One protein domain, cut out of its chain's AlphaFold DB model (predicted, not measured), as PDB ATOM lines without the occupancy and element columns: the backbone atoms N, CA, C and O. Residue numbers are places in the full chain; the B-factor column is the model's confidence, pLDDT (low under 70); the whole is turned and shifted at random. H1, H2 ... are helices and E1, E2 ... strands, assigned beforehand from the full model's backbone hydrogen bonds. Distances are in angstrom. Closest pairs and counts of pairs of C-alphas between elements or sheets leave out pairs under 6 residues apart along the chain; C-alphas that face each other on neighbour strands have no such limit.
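AT A GLANCE: This is residues 51 to 94 of the 227 residues of an uncharacterized protein of Botrytis porri (UniProt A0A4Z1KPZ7). This is a small knot of loops with little regular structure: the first stretch, residues 51 to 64, runs along one side, the chain folds back at the short strand E1, and the helix H1 makes the opposite side. Between them winds the loop of residues 68 to 85. The 44 printed residues hold E1, then H1, with only 12 residues in named elements, of mixed class. The whole is compact, with a radius of gyration of the C-alphas of 9.7 A, and spans 26 by 19 by 16 A.

IN THESE COORDINATES: H1 is residues 86 to 94, 12.2 A long from C-alpha 86 at (-32.375, -40.688, -10.349) to C-alpha 94 at (-35.504, -32.683, -18.963). E1 is residues 65 to 67, beginning at C-alpha 65 at (-42.449, -24.521, -11.286).

HOW THE PARTS SIT: In H1, each O i to N i+4 pair is within hydrogen-bond range. H1 and E1 are apart. E1 pairs with no named strand.

THE WHOLE: The C-alphas of Arg 54 and Gly 65 are the two farthest apart, at 26.5 A. The link from E1 to H1, 18 residues, is long. The printed part has no cut, and no printed residue is under 70 in pLDDT.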
ATOM      1  N   THR A  51     -44.612 -43.828  -4.572       77.25
ATOM      2  CA  THR A  51     -43.753 -44.676  -3.738       77.25
ATOM      3  C   THR A  51     -42.614 -45.220  -4.589       77.25
ATOM      4  O   THR A  51     -42.859 -45.760  -5.666       77.25
ATOM      5  N   CYS A  52     -41.367 -45.101  -4.135       78.38
ATOM      6  CA  CYS A  52     -40.239 -45.733  -4.825       78.38
ATOM      7  C   CYS A  52     -40.087 -47.209  -4.424       78.38
ATOM      8  O   CYS A  52     -40.572 -47.641  -3.379       78.38
ATOM      9  N   SER A  53     -39.313 -47.968  -5.204       74.62
ATOM     10  CA  SER A  53     -38.988 -49.383  -4.943       74.62
ATOM     11  C   SER A  53     -38.298 -49.640  -3.595       74.62
ATOM     12  O   SER A  53     -38.248 -50.772  -3.127       74.62
ATOM     13  N   ARG A  54     -37.779 -48.591  -2.948       78.50
ATOM     14  CA  ARG A  54     -37.150 -48.652  -1.618       78.50
ATOM     15  C   ARG A  54     -38.145 -48.429  -0.474       78.50
ATOM     16  O   ARG A  54     -37.727 -48.361   0.675       78.50
ATOM     17  N   GLY A  55     -39.435 -48.270  -0.777       83.50
ATOM     18  CA  GLY A  55     -40.490 -48.047   0.211       83.50
ATOM     19  C   GLY A  55     -40.604 -46.604   0.710       83.50
ATOM     20  O   GLY A  55     -41.331 -46.347   1.665       83.50
ATOM     21  N   HIS A  56     -39.908 -45.643   0.093       84.88
ATOM     22  CA  HIS A  56     -40.078 -44.231   0.447       84.88
ATOM     23  C   HIS A  56     -41.258 -43.626  -0.302       84.88
ATOM     24  O   HIS A  56     -41.428 -43.871  -1.497       84.88
ATOM     25  N   THR A  57     -42.026 -42.795   0.398       84.44
ATOM     26  CA  THR A  57     -43.090 -41.984  -0.199       84.44
ATOM     27  C   THR A  57     -42.517 -40.638  -0.622       84.44
ATOM     28  O   THR A  57     -41.883 -39.946   0.179       84.44
ATOM     29  N   HIS A  58     -42.738 -40.275  -1.878       83.31
ATOM     30  CA  HIS A  58     -42.323 -39.016  -2.469       83.31
ATOM     31  C   HIS A  58     -43.516 -38.080  -2.629       83.31
ATOM     32  O   HIS A  58     -44.644 -38.537  -2.850       83.31
ATOM     33  N   PRO A  59     -43.285 -36.761  -2.506       79.56
ATOM     34  CA  PRO A  59     -44.314 -35.797  -2.832       79.56
ATOM     35  C   PRO A  59     -44.749 -35.961  -4.301       79.56
ATOM     36  O   PRO A  59     -43.927 -36.327  -5.147       79.56
ATOM     37  N   PRO A  60     -46.023 -35.666  -4.601       81.25
ATOM     38  CA  PRO A  60     -46.509 -35.451  -5.954       81.25
ATOM     39  C   PRO A  60     -45.539 -34.681  -6.842       81.25
ATOM     40  O   PRO A  60     -44.921 -33.699  -6.424       81.25
ATOM     41  N   TRP A  61     -45.447 -35.101  -8.098       85.06
ATOM     42  CA  TRP A  61     -44.768 -34.305  -9.107       85.06
ATOM     43  C   TRP A  61     -45.622 -33.079  -9.416       85.06
ATOM     44  O   TRP A  61     -46.785 -33.200  -9.803       85.06
ATOM     45  N   ASN A  62     -45.019 -31.904  -9.249       81.69
ATOM     46  CA  ASN A  62     -45.620 -30.644  -9.656       81.69
ATOM     47  C   ASN A  62     -45.760 -30.616 -11.185       81.69
ATOM     48  O   ASN A  62     -44.843 -31.036 -11.895       81.69
ATOM     49  N   THR A  63     -46.851 -30.053 -11.704       76.19
ATOM     50  CA  THR A  63     -47.003 -29.767 -13.146       76.19
ATOM     51  C   THR A  63     -46.430 -28.415 -13.561       76.19
ATOM     52  O   THR A  63     -46.346 -28.117 -14.752       76.19
ATOM     53  N   THR A  64     -46.059 -27.555 -12.610       79.56
ATOM     54  CA  THR A  64     -45.499 -26.224 -12.884       79.56
ATOM     55  C   THR A  64     -44.475 -25.829 -11.817       79.56
ATOM     56  O   THR A  64     -44.562 -26.261 -10.669       79.56
ATOM     57  N   GLY A  65     -43.480 -25.022 -12.191       86.19
ATOM     58  CA  GLY A  65     -42.449 -24.521 -11.286       86.19
ATOM     59  C   GLY A  65     -41.280 -25.490 -11.122       86.19
ATOM     60  O   GLY A  65     -40.689 -25.931 -12.103       86.19
ATOM     61  N   VAL A  66     -40.891 -25.789  -9.882       86.56
ATOM     62  CA  VAL A  66     -39.693 -26.592  -9.599       86.56
ATOM     63  C   VAL A  66     -40.066 -28.049  -9.311       86.56
ATOM     64  O   VAL A  66     -40.805 -28.333  -8.369       86.56
ATOM     65  N   LEU A  67     -39.514 -28.982 -10.090       87.94
ATOM     66  CA  LEU A  67     -39.677 -30.423  -9.900       87.94
ATOM     67  C   LEU A  67     -38.521 -30.992  -9.071       87.94
ATOM     68  O   LEU A  67     -37.357 -30.922  -9.467       87.94
ATOM     69  N   ARG A  68     -38.835 -31.592  -7.920       88.62
ATOM     70  CA  ARG A  68     -37.843 -32.163  -6.999       88.62
ATOM     71  C   ARG A  68     -37.851 -33.684  -7.102       88.62
ATOM     72  O   ARG A  68     -38.717 -34.324  -6.530       88.62
ATOM     73  N   ILE A  69     -36.857 -34.240  -7.792       88.75
ATOM     74  CA  ILE A  69     -36.689 -35.693  -7.942       88.75
ATOM     75  C   ILE A  69     -35.723 -36.200  -6.868       88.75
ATOM     76  O   ILE A  69     -34.524 -35.862  -6.880       88.75
ATOM     77  N   ALA A  70     -36.223 -37.013  -5.942       87.81
ATOM     78  CA  ALA A  70     -35.425 -37.634  -4.895       87.81
ATOM     79  C   ALA A  70     -34.432 -38.667  -5.457       87.81
ATOM     80  O   ALA A  70     -34.590 -39.216  -6.542       87.81
ATOM     81  N   LYS A  71     -33.368 -38.962  -4.698       86.81
ATOM     82  CA  LYS A  71     -32.281 -39.861  -5.140       86.81
ATOM     83  C   LYS A  71     -32.742 -41.302  -5.406       86.81
ATOM     84  O   LYS A  71     -32.085 -42.016  -6.157       86.81
ATOM     85  N   CYS A  72     -33.815 -41.736  -4.754       86.81
ATOM     86  CA  CYS A  72     -34.373 -43.080  -4.889       86.81
ATOM     87  C   CYS A  72     -35.509 -43.184  -5.909       86.81
ATOM     88  O   CYS A  72     -35.992 -44.288  -6.126       86.81
ATOM     89  N   GLU A  73     -35.912 -42.082  -6.546       87.81
ATOM     90  CA  GLU A  73     -36.885 -42.132  -7.636       87.81
ATOM     91  C   GLU A  73     -36.225 -42.703  -8.898       87.81
ATOM     92  O   GLU A  73     -35.195 -42.205  -9.361       87.81
ATOM     93  N   SER A  74     -36.819 -43.767  -9.440       88.06
ATOM     94  CA  SER A  74     -36.387 -44.444 -10.669       88.06
ATOM     95  C   SER A  74     -37.401 -44.324 -11.808       88.06
ATOM     96  O   SER A  74     -37.028 -44.527 -12.959       88.06
ATOM     97  N   VAL A  75     -38.656 -43.969 -11.528       87.81
ATOM     98  CA  VAL A  75     -39.759 -43.996 -12.503       87.81
ATOM     99  C   VAL A  75     -40.180 -42.585 -12.900       87.81
ATOM    100  O   VAL A  75     -40.294 -41.699 -12.054       87.81
ATOM    101  N   CYS A  76     -40.411 -42.366 -14.193       89.81
ATOM    102  CA  CYS A  76     -40.900 -41.094 -14.716       89.81
ATOM    103  C   CYS A  76     -42.394 -40.907 -14.466       89.81
ATOM    104  O   CYS A  76     -43.188 -41.708 -14.941       89.81
ATOM    105  N   GLY A  77     -42.781 -39.804 -13.820       86.25
ATOM    106  CA  GLY A  77     -44.180 -39.432 -13.594       86.25
ATOM    107  C   GLY A  77     -44.983 -39.109 -14.863       86.25
ATOM    108  O   GLY A  77     -46.206 -39.176 -14.826       86.25
ATOM    109  N   PHE A  78     -44.324 -38.789 -15.985       86.00
ATOM    110  CA  PHE A  78     -44.997 -38.398 -17.235       86.00
ATOM    111  C   PHE A  78     -45.280 -39.579 -18.165       86.00
ATOM    112  O   PHE A  78     -46.383 -39.712 -18.680       86.00
ATOM    113  N   CYS A  79     -44.291 -40.451 -18.380       89.25
ATOM    114  CA  CYS A  79     -44.400 -41.561 -19.333       89.25
ATOM    115  C   CYS A  79     -44.259 -42.945 -18.691       89.25
ATOM    116  O   CYS A  79     -44.167 -43.939 -19.407       89.25
ATOM    117  N   MET A  80     -44.189 -43.016 -17.355       89.94
ATOM    118  CA  MET A  80     -44.042 -44.254 -16.577       89.94
ATOM    119  C   MET A  80     -42.802 -45.092 -16.934       89.94
ATOM    120  O   MET A  80     -42.697 -46.253 -16.551       89.94
ATOM    121  N   LYS A  81     -41.821 -44.513 -17.640       91.25
ATOM    122  CA  LYS A  81     -40.564 -45.197 -17.956       91.25
ATOM    123  C   LYS A  81     -39.697 -45.335 -16.707       91.25
ATOM    124  O   LYS A  81     -39.375 -44.340 -16.054       91.25
ATOM    125  N   GLU A  82     -39.255 -46.558 -16.436       90.81
ATOM    126  CA  GLU A  82     -38.271 -46.851 -15.399       90.81
ATOM    127  C   GLU A  82     -36.842 -46.562 -15.877       90.81
ATOM    128  O   GLU A  82     -36.480 -46.759 -17.041       90.81
ATOM    129  N   THR A  83     -36.013 -46.069 -14.966       91.38
ATOM    130  CA  THR A  83     -34.608 -45.734 -15.188       91.38
ATOM    131  C   THR A  83     -33.764 -46.223 -14.015       91.38
ATOM    132  O   THR A  83     -34.191 -46.164 -12.868       91.38
ATOM    133  N   ASP A  84     -32.526 -46.645 -14.281       89.12
ATOM    134  CA  ASP A  84     -31.679 -47.265 -13.244       89.12
ATOM    135  C   ASP A  84     -31.292 -46.317 -12.099       89.12
ATOM    136  O   ASP A  84     -30.950 -46.749 -11.001       89.12
ATOM    137  N   THR A  85     -31.252 -45.005 -12.364       90.00
ATOM    138  CA  THR A  85     -30.786 -44.009 -11.389       90.00
ATOM    139  C   THR A  85     -31.573 -42.710 -11.501       90.00
ATOM    140  O   THR A  85     -31.896 -42.267 -12.603       90.00
ATOM    141  N   ALA A  86     -31.746 -42.009 -10.377       89.56
ATOM    142  CA  ALA A  86     -32.375 -40.688 -10.349       89.56
ATOM    143  C   ALA A  86     -31.659 -39.645 -11.233       89.56
ATOM    144  O   ALA A  86     -32.275 -38.702 -11.716       89.56
ATOM    145  N   ALA A  87     -30.352 -39.796 -11.480       89.19
ATOM    146  CA  ALA A  87     -29.627 -38.924 -12.406       89.19
ATOM    147  C   ALA A  87     -30.078 -39.140 -13.861       89.19
ATOM    148  O   ALA A  87     -30.335 -38.168 -14.578       89.19
ATOM    149  N   LYS A  88     -30.227 -40.406 -14.281       91.44
ATOM    150  CA  LYS A  88     -30.811 -40.754 -15.586       91.44
ATOM    151  C   LYS A  88     -32.262 -40.281 -15.670       91.44
ATOM    152  O   LYS A  88     -32.628 -39.697 -16.688       91.44
ATOM    153  N   LEU A  89     -33.036 -40.443 -14.594       92.00
ATOM    154  CA  LEU A  89     -34.411 -39.955 -14.507       92.00
ATOM    155  C   LEU A  89     -34.500 -38.443 -14.734       92.00
ATOM    156  O   LEU A  89     -35.248 -38.000 -15.598       92.00
ATOM    157  N   ARG A  90     -33.683 -37.643 -14.035       91.44
ATOM    158  CA  ARG A  90     -33.636 -36.183 -14.230       91.44
ATOM    159  C   ARG A  90     -33.327 -35.819 -15.678       91.44
ATOM    160  O   ARG A  90     -34.018 -34.990 -16.254       91.44
ATOM    161  N   LYS A  91     -32.337 -36.472 -16.300       93.06
ATOM    162  CA  LYS A  91     -32.018 -36.241 -17.719       93.06
ATOM    163  C   LYS A  91     -33.194 -36.590 -18.633       93.06
ATOM    164  O   LYS A  91     -33.461 -35.853 -19.576       93.06
ATOM    165  N   HIS A  92     -33.879 -37.697 -18.363       93.81
ATOM    166  CA  HIS A  92     -35.049 -38.130 -19.116       93.81
ATOM    167  C   HIS A  92     -36.214 -37.133 -18.990       93.81
ATOM    168  O   HIS A  92     -36.793 -36.741 -19.999       93.81
ATOM    169  N   VAL A  93     -36.493 -36.637 -17.785       92.44
ATOM    170  CA  VAL A  93     -37.540 -35.632 -17.556       92.44
ATOM    171  C   VAL A  93     -37.197 -34.294 -18.209       92.44
ATOM    172  O   VAL A  93     -38.077 -33.661 -18.782       92.44
ATOM    173  N   SER A  94     -35.924 -33.887 -18.230       91.38
ATOM    174  CA  SER A  94     -35.504 -32.683 -18.963       91.38
ATOM    175  C   SER A  94     -35.860 -32.734 -20.450       91.38
ATOM    176  O   SER A  94     -36.033 -31.683 -21.062       91.38
TER     177      SER A  94